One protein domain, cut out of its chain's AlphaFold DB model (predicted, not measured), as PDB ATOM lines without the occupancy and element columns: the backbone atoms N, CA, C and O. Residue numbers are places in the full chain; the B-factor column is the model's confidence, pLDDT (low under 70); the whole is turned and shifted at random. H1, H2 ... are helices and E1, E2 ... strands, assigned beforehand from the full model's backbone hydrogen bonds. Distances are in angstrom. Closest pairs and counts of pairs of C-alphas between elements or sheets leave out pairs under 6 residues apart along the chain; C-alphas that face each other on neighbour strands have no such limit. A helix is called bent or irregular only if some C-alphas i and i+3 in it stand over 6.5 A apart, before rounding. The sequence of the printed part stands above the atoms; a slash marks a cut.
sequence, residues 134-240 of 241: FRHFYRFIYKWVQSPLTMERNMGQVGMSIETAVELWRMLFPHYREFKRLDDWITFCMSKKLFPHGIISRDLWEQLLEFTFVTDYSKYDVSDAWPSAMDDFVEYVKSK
ATOM      1  N   PHE A 134      10.173  12.197 116.088       98.45
ATOM      2  CA  PHE A 134      10.259  11.899 114.663       98.45
ATOM      3  C   PHE A 134       9.711  13.043 113.805       98.45
ATOM      4  O   PHE A 134      10.370  13.449 112.855       98.45
ATOM      5  N   ARG A 135       8.579  13.653 114.177       98.43
ATOM      6  CA  ARG A 135       8.048  14.842 113.490       98.43
ATOM      7  C   ARG A 135       9.042  16.009 113.486       98.43
ATOM      8  O   ARG A 135       9.221  16.657 112.456       98.43
ATOM      9  N   HIS A 136       9.711  16.283 114.608       98.35
ATOM     10  CA  HIS A 136      10.745  17.324 114.667       98.35
ATOM     11  C   HIS A 136      11.957  16.992 113.792       98.35
ATOM     12  O   HIS A 136      12.462  17.869 113.091       98.35
ATOM     13  N   PHE A 137      12.399  15.736 113.804       98.69
ATOM     14  CA  PHE A 137      13.497  15.256 112.972       98.69
ATOM     15  C   PHE A 137      13.166  15.336 111.477       98.69
ATOM     16  O   PHE A 137      13.932  15.889 110.694       98.69
ATOM     17  N   TYR A 138      11.977  14.881 111.089       98.69
ATOM     18  CA  TYR A 138      11.475  14.927 109.721       98.69
ATOM     19  C   TYR A 138      11.417  16.365 109.179       98.69
ATOM     20  O   TYR A 138      11.859  16.632 108.062       98.69
ATOM     21  N   ARG A 139      10.958  17.331 109.989       98.46
ATOM     22  CA  ARG A 139      10.999  18.767 109.648       98.46
ATOM     23  C   ARG A 139      12.423  19.307 109.528       98.46
ATOM     24  O   ARG A 139      12.713  20.093 108.628       98.46
ATOM     25  N   PHE A 140      13.304  18.899 110.440       98.65
ATOM     26  CA  PHE A 140      14.704  19.308 110.425       98.65
ATOM     27  C   PHE A 140      15.411  18.877 109.138       98.65
ATOM     28  O   PHE A 140      16.116  19.696 108.552       98.65
ATOM     29  N   ILE A 141      15.188  17.642 108.674       98.50
ATOM     30  CA  ILE A 141      15.830  17.111 107.464       98.50
ATOM     31  C   ILE A 141      15.592  18.037 106.278       98.50
ATOM     32  O   ILE A 141      16.564  18.416 105.633       98.50
ATOM     33  N   TYR A 142      14.347  18.466 106.034       98.50
ATOM     34  CA  TYR A 142      14.046  19.360 104.913       98.50
ATOM     35  C   TYR A 142      14.920  20.615 104.943       98.50
ATOM     36  O   TYR A 142      15.489  20.969 103.919       98.50
ATOM     37  N   LYS A 143      15.064  21.258 106.115       97.95
ATOM     38  CA  LYS A 143      15.920  22.442 106.304       97.95
ATOM     39  C   LYS A 143      17.400  22.107 106.101       97.95
ATOM     40  O   LYS A 143      18.117  22.844 105.433       97.95
ATOM     41  N   TRP A 144      17.870  21.014 106.694       98.05
ATOM     42  CA  TRP A 144      19.291  20.684 106.705       98.05
ATOM     43  C   TRP A 144      19.797  20.163 105.361       98.05
ATOM     44  O   TRP A 144      20.984  20.277 105.066       98.05
ATOM     45  N   VAL A 145      18.921  19.643 104.503       97.71
ATOM     46  CA  VAL A 145      19.329  19.257 103.154       97.71
ATOM     47  C   VAL A 145      19.309  20.408 102.164       97.71
ATOM     48  O   VAL A 145      19.770  20.165 101.067       97.71
ATOM     49  N   GLN A 146      18.844  21.628 102.481       96.93
ATOM     50  CA  GLN A 146      18.666  22.713 101.492       96.93
ATOM     51  C   GLN A 146      19.986  23.211 100.877       96.93
ATOM     52  O   GLN A 146      20.568  24.205 101.303       96.93
ATOM     53  N   SER A 147      20.439  22.532  99.832       95.46
ATOM     54  CA  SER A 147      21.700  22.750  99.133       95.46
ATOM     55  C   SER A 147      21.446  22.764  97.623       95.46
ATOM     56  O   SER A 147      20.485  22.144  97.171       95.46
ATOM     57  N   PRO A 148      22.304  23.395  96.803       95.07
ATOM     58  CA  PRO A 148      22.212  23.274  95.346       95.07
ATOM     59  C   PRO A 148      22.225  21.827  94.823       95.07
ATOM     60  O   PRO A 148      21.827  21.600  93.691       95.07
ATOM     61  N   LEU A 149      22.692  20.860  95.623       95.02
ATOM     62  CA  LEU A 149      22.739  19.436  95.259       95.02
ATOM     63  C   LEU A 149      21.397  18.703  95.402       95.02
ATOM     64  O   LEU A 149      21.254  17.593  94.906       95.02
ATOM     65  N   THR A 150      20.453  19.277  96.139       97.23
ATOM     66  CA  THR A 150      19.220  18.605  96.589       97.23
ATOM     67  C   THR A 150      17.972  19.430  96.307       97.23
ATOM     68  O   THR A 150      16.856  18.926  96.428       97.23
ATOM     69  N   MET A 151      18.149  20.711  95.985       97.69
ATOM     70  CA  MET A 151      17.083  21.657  95.705       97.69
ATOM     71  C   MET A 151      16.999  21.908  94.208       97.69
ATOM     72  O   MET A 151      18.008  22.114  93.543       97.69
ATOM     73  N   GLU A 152      15.776  21.978  93.709       96.44
ATOM     74  CA  GLU A 152      15.453  22.187  92.305       96.44
ATOM     75  C   GLU A 152      14.508  23.374  92.150       96.44
ATOM     76  O   GLU A 152      13.749  23.730  93.062       96.44
ATOM     77  N   ARG A 153      14.556  24.007  90.974       94.18
ATOM     78  CA  ARG A 153      13.633  25.082  90.601       94.18
ATOM     79  C   ARG A 153      12.747  24.618  89.456       94.18
ATOM     80  O   ARG A 153      13.247  24.301  88.383       94.18
ATOM     81  N   ASN A 154      11.435  24.694  89.643       92.35
ATOM     82  CA  ASN A 154      10.466  24.424  88.589       92.35
ATOM     83  C   ASN A 154       9.288  25.400  88.669       92.35
ATOM     84  O   ASN A 154       8.857  25.764  89.757       92.35
ATOM     85  N   MET A 155       8.793  25.862  87.516       88.29
ATOM     86  CA  MET A 155       7.662  26.802  87.408       88.29
ATOM     87  C   MET A 155       7.758  28.028  88.347       88.29
ATOM     88  O   MET A 155       6.771  28.486  88.911       88.29
ATOM     89  N   GLY A 156       8.972  28.557  88.547       90.27
ATOM     90  CA  GLY A 156       9.228  29.703  89.435       90.27
ATOM     91  C   GLY A 156       9.266  29.377  90.934       90.27
ATOM     92  O   GLY A 156       9.629  30.241  91.730       90.27
ATOM     93  N   GLN A 157       8.964  28.141  91.324       92.11
ATOM     94  CA  GLN A 157       9.040  27.649  92.695       92.11
ATOM     95  C   GLN A 157      10.358  26.905  92.939       92.11
ATOM     96  O   GLN A 157      10.964  26.366  92.012       92.11
ATOM     97  N   VAL A 158      10.816  26.888  94.193       94.41
ATOM     98  CA  VAL A 158      12.014  26.157  94.628       94.41
ATOM     99  C   VAL A 158      11.613  25.163  95.709       94.41
ATOM    100  O   VAL A 158      10.928  25.527  96.667       94.41
ATOM    101  N   GLY A 159      12.056  23.922  95.567       97.28
ATOM    102  CA  GLY A 159      11.759  22.837  96.497       97.28
ATOM    103  C   GLY A 159      12.825  21.758  96.435       97.28
ATOM    104  O   GLY A 159      13.782  21.870  95.674       97.28
ATOM    105  N   MET A 160      12.683  20.728  97.257       98.16
ATOM    106  CA  MET A 160      13.556  19.562  97.190       98.16
ATOM    107  C   MET A 160      13.313  18.810  95.876       98.16
ATOM    108  O   MET A 160      12.163  18.697  95.438       98.16
ATOM    109  N   SER A 161      14.372  18.298  95.247       97.31
ATOM    110  CA  SER A 161      14.239  17.433  94.074       97.31
ATOM    111  C   SER A 161      13.450  16.171  94.420       97.31
ATOM    112  O   SER A 161      13.497  15.682  95.554       97.31
ATOM    113  N   ILE A 162      12.722  15.631  93.441       97.76
ATOM    114  CA  ILE A 162      11.945  14.400  93.634       97.76
ATOM    115  C   ILE A 162      12.879  13.243  93.979       97.76
ATOM    116  O   ILE A 162      12.578  12.457  94.869       97.76
ATOM    117  N   GLU A 163      14.038  13.179  93.334       97.13
ATOM    118  CA  GLU A 163      15.061  12.165  93.561       97.13
ATOM    119  C   GLU A 163      15.547  12.185  95.016       97.13
ATOM    120  O   GLU A 163      15.562  11.145  95.674       97.13
ATOM    121  N   THR A 164      15.865  13.372  95.551       97.77
ATOM    122  CA  THR A 164      16.286  13.518  96.953       97.77
ATOM    123  C   THR A 164      15.151  13.161  97.909       97.77
ATOM    124  O   THR A 164      15.369  12.449  98.889       97.77
ATOM    125  N   ALA A 165      13.933  13.637  97.637       98.42
ATOM    126  CA  ALA A 165      12.783  13.367  98.492       98.42
ATOM    127  C   ALA A 165      12.477  11.867  98.568       98.42
ATOM    128  O   ALA A 165      12.251  11.345  99.658       98.42
ATOM    129  N   VAL A 166      12.535  11.162  97.435       98.10
ATOM    130  CA  VAL A 166      12.324   9.712  97.363       98.10
ATOM    131  C   VAL A 166      13.372   8.951  98.166       98.10
ATOM    132  O   VAL A 166      13.008   8.052  98.924       98.10
ATOM    133  N   GLU A 167      14.647   9.319  98.041       97.37
ATOM    134  CA  GLU A 167      15.735   8.691  98.795       97.37
ATOM    135  C   GLU A 167      15.527   8.859 100.308       97.37
ATOM    136  O   GLU A 167      15.528   7.891 101.072       97.37
ATOM    137  N   LEU A 168      15.203  10.080 100.746       98.38
ATOM    138  CA  LEU A 168      14.895  10.356 102.146       98.38
ATOM    139  C   LEU A 168      13.655   9.594 102.630       98.38
ATOM    140  O   LEU A 168      13.688   8.996 103.703       98.38
ATOM    141  N   TRP A 169      12.563   9.571 101.863       98.52
ATOM    142  CA  TRP A 169      11.346   8.848 102.242       98.52
ATOM    143  C   TRP A 169      11.575   7.344 102.389       98.52
ATOM    144  O   TRP A 169      11.051   6.749 103.335       98.52
ATOM    145  N   ARG A 170      12.391   6.739 101.515       97.52
ATOM    146  CA  ARG A 170      12.776   5.320 101.599       97.52
ATOM    147  C   ARG A 170      13.606   5.001 102.835       97.52
ATOM    148  O   ARG A 170      13.450   3.923 103.398       97.52
ATOM    149  N   MET A 171      14.432   5.933 103.295       96.68
ATOM    150  CA  MET A 171      15.171   5.782 104.549       96.68
ATOM    151  C   MET A 171      14.320   6.082 105.796       96.68
ATOM    152  O   MET A 171      14.595   5.561 106.877       96.68
ATOM    153  N   LEU A 172      13.302   6.939 105.686       98.04
ATOM    154  CA  LEU A 172      12.532   7.427 106.834       98.04
ATOM    155  C   LEU A 172      11.325   6.540 107.160       98.04
ATOM    156  O   LEU A 172      11.204   6.027 108.275       98.04
ATOM    157  N   PHE A 173      10.409   6.361 106.210       97.81
ATOM    158  CA  PHE A 173       9.108   5.760 106.503       97.81
ATOM    159  C   PHE A 173       9.187   4.278 106.906       97.81
ATOM    160  O   PHE A 173       8.601   3.923 107.931       97.81
ATOM    161  N   PRO A 174       9.978   3.411 106.242       96.14
ATOM    162  CA  PRO A 174      10.108   2.014 106.665       96.14
ATOM    163  C   PRO A 174      10.657   1.828 108.087       96.14
ATOM    164  O   PRO A 174      10.506   0.757 108.673       96.14
ATOM    165  N   HIS A 175      11.323   2.840 108.648       95.35
ATOM    166  CA  HIS A 175      12.006   2.731 109.934       95.35
ATOM    167  C   HIS A 175      11.309   3.458 111.081       95.35
ATOM    168  O   HIS A 175      11.337   2.951 112.203       95.35
ATOM    169  N   TYR A 176      10.692   4.609 110.823       96.91
ATOM    170  CA  TYR A 176      10.151   5.464 111.884       96.91
ATOM    171  C   TYR A 176       8.643   5.688 111.783       96.91
ATOM    172  O   TYR A 176       8.008   6.032 112.780       96.91
ATOM    173  N   ARG A 177       8.051   5.523 110.595       95.55
ATOM    174  CA  ARG A 177       6.631   5.797 110.375       95.55
ATOM    175  C   ARG A 177       6.110   5.067 109.147       95.55
ATOM    176  O   ARG A 177       6.314   5.528 108.028       95.55
ATOM    177  N   GLU A 178       5.394   3.970 109.368       95.53
ATOM    178  CA  GLU A 178       4.823   3.185 108.275       95.53
ATOM    179  C   GLU A 178       3.930   4.059 107.383       95.53
ATOM    180  O   GLU A 178       2.938   4.633 107.835       95.53
ATOM    181  N   PHE A 179       4.272   4.112 106.098       97.53
ATOM    182  CA  PHE A 179       3.416   4.657 105.059       97.53
ATOM    183  C   PHE A 179       3.036   3.533 104.098       97.53
ATOM    184  O   PHE A 179       3.793   3.182 103.196       97.53
ATOM    185  N   LYS A 180       1.841   2.964 104.285       96.02
ATOM    186  CA  LYS A 180       1.363   1.784 103.535       96.02
ATOM    187  C   LYS A 180       1.359   1.956 102.013       96.02
ATOM    188  O   LYS A 180       1.347   0.969 101.289       96.02
ATOM    189  N   ARG A 181       1.323   3.201 101.537       96.66
ATOM    190  CA  ARG A 181       1.263   3.572 100.118       96.66
ATOM    191  C   ARG A 181       2.541   4.262  99.645       96.66
ATOM    192  O   ARG A 181       2.503   5.005  98.673       96.66
ATOM    193  N   LEU A 182       3.668   4.015 100.317       98.16
ATOM    194  CA  LEU A 182       4.951   4.631  99.983       98.16
ATOM    195  C   LEU A 182       5.352   4.407  98.518       98.16
ATOM    196  O   LEU A 182       5.682   5.368  97.833       98.16
ATOM    197  N   ASP A 183       5.292   3.175  98.014       97.79
ATOM    198  CA  ASP A 183       5.698   2.888  96.630       97.79
ATOM    199  C   ASP A 183       4.746   3.509  95.598       97.79
ATOM    200  O   ASP A 183       5.185   3.998  94.549       97.79
ATOM    201  N   ASP A 184       3.448   3.552  95.913       97.40
ATOM    202  CA  ASP A 184       2.454   4.255  95.104       97.40
ATOM    203  C   ASP A 184       2.773   5.754  95.051       97.40
ATOM    204  O   ASP A 184       2.784   6.341  93.969       97.40
ATOM    205  N   TRP A 185       3.083   6.356  96.202       97.99
ATOM    206  CA  TRP A 185       3.457   7.765  96.325       97.99
ATOM    207  C   TRP A 185       4.737   8.091  95.553       97.99
ATOM    208  O   TRP A 185       4.774   9.047  94.784       97.99
ATOM    209  N   ILE A 186       5.774   7.258  95.683       97.97
ATOM    210  CA  ILE A 186       7.027   7.414  94.934       97.97
ATOM    211  C   ILE A 186       6.759   7.364  93.426       97.97
ATOM    212  O   ILE A 186       7.236   8.223  92.684       97.97
ATOM    213  N   THR A 187       5.963   6.392  92.971       97.39
ATOM    214  CA  THR A 187       5.605   6.256  91.550       97.39
ATOM    215  C   THR A 187       4.828   7.475  91.049       97.39
ATOM    216  O   THR A 187       5.088   7.966  89.949       97.39
ATOM    217  N   PHE A 188       3.898   7.983  91.860       96.92
ATOM    218  CA  PHE A 188       3.137   9.196  91.576       96.92
ATOM    219  C   PHE A 188       4.056  10.417  91.419       96.92
ATOM    220  O   PHE A 188       4.027  11.059  90.371       96.92
ATOM    221  N   CYS A 189       4.937  10.682  92.390       96.92
ATOM    222  CA  CYS A 189       5.863  11.817  92.354       96.92
ATOM    223  C   CYS A 189       6.879  11.743  91.205       96.92
ATOM    224  O   CYS A 189       7.203  12.765  90.603       96.92
ATOM    225  N   MET A 190       7.387  10.548  90.882       96.18
ATOM    226  CA  MET A 190       8.326  10.353  89.767       96.18
ATOM    227  C   MET A 190       7.658  10.513  88.392       96.18
ATOM    228  O   MET A 190       8.328  10.774  87.389       96.18
ATOM    229  N   SER A 191       6.333  10.382  88.319       94.24
ATOM    230  CA  SER A 191       5.583  10.596  87.088       94.24
ATOM    231  C   SER A 191       5.326  12.083  86.868       94.24
ATOM    232  O   SER A 191       4.371  12.645  87.393       94.24
ATOM    233  N   LYS A 192       6.105  12.720  85.985       86.23
ATOM    234  CA  LYS A 192       5.898  14.132  85.591       86.23
ATOM    235  C   LYS A 192       4.476  14.443  85.106       86.23
ATOM    236  O   LYS A 192       4.045  15.586  85.179       86.23
ATOM    237  N   LYS A 193       3.761  13.439  84.583       87.90
ATOM    238  CA  LYS A 193       2.366  13.582  84.148       87.90
ATOM    239  C   LYS A 193       1.405  13.696  85.334       87.90
ATOM    240  O   LYS A 193       0.443  14.444  85.242       87.90
ATOM    241  N   LEU A 194       1.641  12.922  86.393       89.05
ATOM    242  CA  LEU A 194       0.779  12.883  87.576       89.05
ATOM    243  C   LEU A 194       1.174  13.955  88.596       89.05
ATOM    244  O   LEU A 194       0.320  14.500  89.278       89.05
ATOM    245  N   PHE A 195       2.462  14.288  88.656       91.22
ATOM    246  CA  PHE A 195       3.021  15.272  89.570       91.22
ATOM    247  C   PHE A 195       3.751  16.389  88.794       91.22
ATOM    248  O   PHE A 195       4.985  16.419  88.728       91.22
ATOM    249  N   PRO A 196       3.006  17.328  88.179       86.96
ATOM    250  CA  PRO A 196       3.566  18.327  87.260       86.96
ATOM    251  C   PRO A 196       4.490  19.347  87.941       86.96
ATOM    252  O   PRO A 196       5.344  19.942  87.280       86.96
ATOM    253  N   HIS A 197       4.361  19.527  89.260       86.75
ATOM    254  CA  HIS A 197       5.205  20.426  90.048       86.75
ATOM    255  C   HIS A 197       6.682  20.024  90.005       86.75
ATOM    256  O   HIS A 197       7.546  20.896  90.034       86.75
ATOM    257  N   GLY A 198       6.999  18.725  89.922       91.96
ATOM    258  CA  GLY A 198       8.373  18.218  89.806       91.96
ATOM    259  C   GLY A 198       9.324  18.586  90.956       91.96
ATOM    260  O   GLY A 198      10.520  18.341  90.843       91.96
ATOM    261  N   ILE A 199       8.814  19.176  92.039       96.65
ATOM    262  CA  ILE A 199       9.549  19.526  93.259       96.65
ATOM    263  C   ILE A 199       8.679  19.237  94.480       96.65
ATOM    264  O   ILE A 199       7.451  19.317  94.414       96.65
ATOM    265  N   ILE A 200       9.313  18.964  95.615       97.84
ATOM    266  CA  ILE A 200       8.631  18.836  96.902       97.84
ATOM    267  C   ILE A 200       8.829  20.125  97.689       97.84
ATOM    268  O   ILE A 200       9.943  20.461  98.093       97.84
ATOM    269  N   SER A 201       7.742  20.870  97.888       96.59
ATOM    270  CA  SER A 201       7.754  22.058  98.740       96.59
ATOM    271  C   SER A 201       7.886  21.665 100.213       96.59
ATOM    272  O   SER A 201       7.593  20.535 100.607       96.59
ATOM    273  N   ARG A 202       8.291  22.621 101.056       97.44
ATOM    274  CA  ARG A 202       8.364  22.404 102.507       97.44
ATOM    275  C   ARG A 202       7.007  22.002 103.081       97.44
ATOM    276  O   ARG A 202       6.942  21.107 103.914       97.44
ATOM    277  N   ASP A 203       5.948  22.671 102.640       97.17
ATOM    278  CA  ASP A 203       4.591  22.380 103.092       97.17
ATOM    279  C   ASP A 203       4.172  20.961 102.693       97.17
ATOM    280  O   ASP A 203       3.808  20.176 103.560       97.17
ATOM    281  N   LEU A 204       4.357  20.581 101.423       97.45
ATOM    282  CA  LEU A 204       4.036  19.233 100.954       97.45
ATOM    283  C   LEU A 204       4.831  18.160 101.706       97.45
ATOM    284  O   LEU A 204       4.272  17.134 102.090       97.45
ATOM    285  N   TRP A 205       6.123  18.408 101.943       98.35
ATOM    286  CA  TRP A 205       6.963  17.537 102.757       98.35
ATOM    287  C   TRP A 205       6.338  17.317 104.134       98.35
ATOM    288  O   TRP A 205       6.119  16.168 104.514       98.35
ATOM    289  N   GLU A 206       6.024  18.393 104.862       98.30
ATOM    290  CA  GLU A 206       5.450  18.331 106.210       98.30
ATOM    291  C   GLU A 206       4.052  17.687 106.230       98.30
ATOM    292  O   GLU A 206       3.800  16.826 107.074       98.30
ATOM    293  N   GLN A 207       3.176  18.041 105.285       97.95
ATOM    294  CA  GLN A 207       1.820  17.495 105.177       97.95
ATOM    295  C   GLN A 207       1.821  16.000 104.870       97.95
ATOM    296  O   GLN A 207       0.990  15.273 105.409       97.95
ATOM    297  N   LEU A 208       2.783  15.507 104.081       98.38
ATOM    298  CA  LEU A 208       2.892  14.077 103.790       98.38
ATOM    299  C   LEU A 208       3.017  13.241 105.064       98.38
ATOM    300  O   LEU A 208       2.386  12.192 105.163       98.38
ATOM    301  N   LEU A 209       3.774  13.707 106.063       98.37
ATOM    302  CA  LEU A 209       3.920  12.980 107.323       98.37
ATOM    303  C   LEU A 209       2.577  12.796 108.040       98.37
ATOM    304  O   LEU A 209       2.315  11.718 108.585       98.37
ATOM    305  N   GLU A 210       1.729  13.820 108.056       96.96
ATOM    306  CA  GLU A 210       0.393  13.709 108.648       96.96
ATOM    307  C   GLU A 210      -0.518  12.852 107.760       96.96
ATOM    308  O   GLU A 210      -1.226  11.977 108.257       96.96
ATOM    309  N   PHE A 211      -0.404  12.995 106.439       97.20
ATOM    310  CA  PHE A 211      -1.149  12.203 105.466       97.20
ATOM    311  C   PHE A 211      -0.871  10.695 105.575       97.20
ATOM    312  O   PHE A 211      -1.756   9.884 105.320       97.20
ATOM    313  N   THR A 212       0.305  10.281 106.067       96.79
ATOM    314  CA  THR A 212       0.573   8.855 106.343       96.79
ATOM    315  C   THR A 212      -0.350   8.243 107.421       96.79
ATOM    316  O   THR A 212      -0.370   7.024 107.574       96.79
ATOM    317  N   PHE A 213      -1.132   9.039 108.178       94.71
ATOM    318  CA  PHE A 213      -2.199   8.531 109.068       94.71
ATOM    319  C   PHE A 213      -3.480   8.161 108.303       94.71
ATOM    320  O   PHE A 213      -4.300   7.398 108.815       94.71
ATOM    321  N   VAL A 214      -3.660   8.671 107.084       94.54
ATOM    322  CA  VAL A 214      -4.814   8.379 106.235       94.54
ATOM    323  C   VAL A 214      -4.575   7.047 105.529       94.54
ATOM    324  O   VAL A 214      -3.848   6.958 104.543       94.54
ATOM    325  N   THR A 215      -5.174   5.977 106.053       92.20
ATOM    326  CA  THR A 215      -4.982   4.617 105.514       92.20
ATOM    327  C   THR A 215      -6.138   4.112 104.655       92.20
ATOM    328  O   THR A 215      -5.956   3.159 103.901       92.20
ATOM    329  N   ASP A 216      -7.328   4.699 104.798       92.91
ATOM    330  CA  ASP A 216      -8.546   4.302 104.086       92.91
ATOM    331  C   ASP A 216      -9.003   5.428 103.155       92.91
ATOM    332  O   ASP A 216      -9.670   6.373 103.572       92.91
ATOM    333  N   TYR A 217      -8.648   5.317 101.877       94.47
ATOM    334  CA  TYR A 217      -8.994   6.328 100.880       94.47
ATOM    335  C   TYR A 217     -10.446   6.258 100.401       94.47
ATOM    336  O   TYR A 217     -10.905   7.190  99.740       94.47
ATOM    337  N   SER A 218     -11.204   5.211 100.746       91.72
ATOM    338  CA  SER A 218     -12.636   5.157 100.412       91.72
ATOM    339  C   SER A 218     -13.436   6.248 101.133       91.72
ATOM    340  O   SER A 218     -14.447   6.712 100.614       91.72
ATOM    341  N   LYS A 219     -12.932   6.697 102.289       90.56
ATOM    342  CA  LYS A 219     -13.509   7.752 103.133       90.56
ATOM    343  C   LYS A 219     -12.815   9.103 102.973       90.56
ATOM    344  O   LYS A 219     -13.097  10.010 103.744       90.56
ATOM    345  N   TYR A 220     -11.874   9.209 102.038       94.04
ATOM    346  CA  TYR A 220     -11.143  10.447 101.815       94.04
ATOM    347  C   TYR A 220     -12.078  11.537 101.287       94.04
ATOM    348  O   TYR A 220     -12.742  11.321 100.267       94.04
ATOM    349  N   ASP A 221     -12.093  12.681 101.968       93.12
ATOM    350  CA  ASP A 221     -12.872  13.860 101.607       93.12
ATOM    351  C   ASP A 221     -11.957  14.913 100.969       93.12
ATOM    352  O   ASP A 221     -11.036  15.417 101.601       93.12
ATOM    353  N   VAL A 222     -12.222  15.252  99.708       91.98
ATOM    354  CA  VAL A 222     -11.462  16.264  98.946       91.98
ATOM    355  C   VAL A 222     -11.728  17.685  99.472       91.98
ATOM    356  O   VAL A 222     -11.012  18.621  99.137       91.98
ATOM    357  N   SER A 223     -12.770  17.879 100.286       92.00
ATOM    358  CA  SER A 223     -13.030  19.160 100.948       92.00
ATOM    359  C   SER A 223     -12.188  19.378 102.210       92.00
ATOM    360  O   SER A 223     -12.150  20.503 102.718       92.00
ATOM    361  N   ASP A 224     -11.484  18.346 102.695       93.06
ATOM    362  CA  ASP A 224     -10.487  18.503 103.750       93.06
ATOM    363  C   ASP A 224      -9.349  19.418 103.273       93.06
ATOM    364  O   ASP A 224      -8.999  19.469 102.098       93.06
ATOM    365  N   ALA A 225      -8.724  20.140 104.203       93.20
ATOM    366  CA  ALA A 225      -7.696  21.138 103.903       93.20
ATOM    367  C   ALA A 225      -6.316  20.537 103.541       93.20
ATOM    368  O   ALA A 225      -5.282  21.046 103.981       93.20
ATOM    369  N   TRP A 226      -6.284  19.444 102.775       95.39
ATOM    370  CA  TRP A 226      -5.051  18.850 102.267       95.39
ATOM    371  C   TRP A 226      -4.497  19.632 101.063       95.39
ATOM    372  O   TRP A 226      -5.240  20.313 100.356       95.39
ATOM    373  N   PRO A 227      -3.180  19.554 100.792       93.41
ATOM    374  CA  PRO A 227      -2.631  20.037  99.529       93.41
ATOM    375  C   PRO A 227      -3.241  19.278  98.347       93.41
ATOM    376  O   PRO A 227      -3.362  18.058  98.419       93.41
ATOM    377  N   SER A 228      -3.480  19.956  97.220       93.45
ATOM    378  CA  SER A 228      -4.063  19.334  96.014       93.45
ATOM    379  C   SER A 228      -3.295  18.101  95.523       93.45
ATOM    380  O   SER A 228      -3.876  17.163  94.998       93.45
ATOM    381  N   ALA A 229      -1.980  18.060  95.754       95.26
ATOM    382  CA  ALA A 229      -1.153  16.894  95.458       95.26
ATOM    383  C   ALA A 229      -1.603  15.613  96.189       95.26
ATOM    384  O   ALA A 229      -1.377  14.518  95.680       95.26
ATOM    385  N   MET A 230      -2.205  15.733  97.377       96.31
ATOM    386  CA  MET A 230      -2.784  14.601  98.104       96.31
ATOM    387  C   MET A 230      -4.094  14.149  97.465       96.31
ATOM    388  O   MET A 230      -4.308  12.946  97.336       96.31
ATOM    389  N   ASP A 231      -4.927  15.087  97.010       95.68
ATOM    390  CA  ASP A 231      -6.163  14.777  96.284       95.68
ATOM    391  C   ASP A 231      -5.851  14.020  94.986       95.68
ATOM    392  O   ASP A 231      -6.366  12.919  94.769       95.68
ATOM    393  N   ASP A 232      -4.920  14.554  94.187       95.60
ATOM    394  CA  ASP A 232      -4.432  13.948  92.943       95.60
ATOM    395  C   ASP A 232      -3.853  12.543  93.198       95.60
ATOM    396  O   ASP A 232      -4.073  11.597  92.434       95.60
ATOM    397  N   PHE A 233      -3.119  12.379  94.303       96.84
ATOM    398  CA  PHE A 233      -2.570  11.089  94.703       96.84
ATOM    399  C   PHE A 233      -3.660  10.084  95.093       96.84
ATOM    400  O   PHE A 233      -3.591   8.914  94.708       96.84
ATOM    401  N   VAL A 234      -4.680  10.511  95.841       96.57
ATOM    402  CA  VAL A 234      -5.805   9.647  96.216       96.57
ATOM    403  C   VAL A 234      -6.586   9.207  94.982       96.57
ATOM    404  O   VAL A 234      -6.925   8.025  94.879       96.57
ATOM    405  N   GLU A 235      -6.843  10.111  94.036       95.23
ATOM    406  CA  GLU A 235      -7.461   9.769  92.752       95.23
ATOM    407  C   GLU A 235      -6.612   8.743  91.988       95.23
ATOM    408  O   GLU A 235      -7.125   7.709  91.549       95.23
ATOM    409  N   TYR A 236      -5.295   8.958  91.920       95.60
ATOM    410  CA  TYR A 236      -4.361   8.010  91.317       95.60
ATOM    411  C   TYR A 236      -4.432   6.621  91.967       95.60
ATOM    412  O   TYR A 236      -4.531   5.621  91.254       95.60
ATOM    413  N   VAL A 237      -4.429   6.527  93.298       95.89
ATOM    414  CA  VAL A 237      -4.519   5.235  93.998       95.89
ATOM    415  C   VAL A 237      -5.874   4.568  93.763       95.89
ATOM    416  O   VAL A 237      -5.916   3.362  93.520       95.89
ATOM    417  N   LYS A 238      -6.977   5.328  93.781       94.70
ATOM    418  CA  LYS A 238      -8.322   4.808  93.475       94.70
ATOM    419  C   LYS A 238      -8.419   4.268  92.046       94.70
ATOM    420  O   LYS A 238      -9.108   3.280  91.841       94.70
ATOM    421  N   SER A 239      -7.693   4.852  91.089       92.88
ATOM    422  CA  SER A 239      -7.675   4.389  89.691       92.88
ATOM    423  C   SER A 239      -6.951   3.052  89.464       92.88
ATOM    424  O   SER A 239      -7.046   2.483  88.378       92.88
ATOM    425  N   LYS A 240      -6.212   2.547  90.466       87.02
ATOM    426  CA  LYS A 240      -5.531   1.241  90.413       87.02
ATOM    427  C   LYS A 240      -6.392   0.062  90.882       87.02
ATOM    428  O   LYS A 240      -5.933  -1.074  90.758       87.02
TER     429      LYS A 240
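AT A GLANCE: This is residues 134 to 240 of the 241 residues of the protein "Defective in cullin neddylation protein" of Trypanosoma brucei brucei (strain 927/4 GUTat10.1) (UniProt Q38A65). Two pairs of antiparallel helices, H1 with H4 and the helical hairpin H2 and H3, make two layers; H5 crosses H3 on one side, and the small hairpin E1 and E2 sits on the opposite side. Residues 212 to 227 form a long loop beyond H4. The printed part has 107 residues, mostly helix, in the order H1 E1 E2 H2 H3 H4 H5, with an antiparallel sheet of two strands. It is compact, with a radius of gyration of the C-alphas of 13.4 A and spans of 39 by 31 by 23 A.

HOW THE PARTS SIT: Start at H1, residues 134 to 144; it touches H4, residues 202 to 211, opposite ways at a shallow tilt of 20 degrees, closest at C-alphas 139 and 206, 6.5 A. Next look at the hairpin of E1, residues 151 to 154, and E2, residues 157 to 161, where N 152 and O 159 are 2.8 A apart, within hydrogen-bond range. H2, residues 162 to 176, touches H3, residues 182 to 190, closest at C-alphas 166 and 186, 6.3 A. H3 touches H5, residues 228 to 238, at a steep tilt of 61 degrees, closest at C-alphas 188 and 233, 6.8 A. H1 and H5 are apart. In H3 and H5 every O i to N i+4 pair is within hydrogen-bond range; H1 has 5 of 7, H2 9 of 11 and H4 4 of 6.

IN THESE COORDINATES: Find C-alpha 134 at (10.259, 11.899, 114.663), where H1 begins its 14.9 A. H2 spans 20.4 A and is only just irregular, with C-alphas 171 and 174 6.7 A apart. H4 spans 14.3 A, and H5 runs 15.3 A to C-alpha 238 at (-8.322, 4.808, 93.475).

THE WHOLE: The two C-alphas farthest apart, those of Pro 148 and Lys 219, are 39.7 A apart. The links H3 to H4 and H4 to H5 are long. The printed part has no cut, and no printed residue is under 70 in pLDDT.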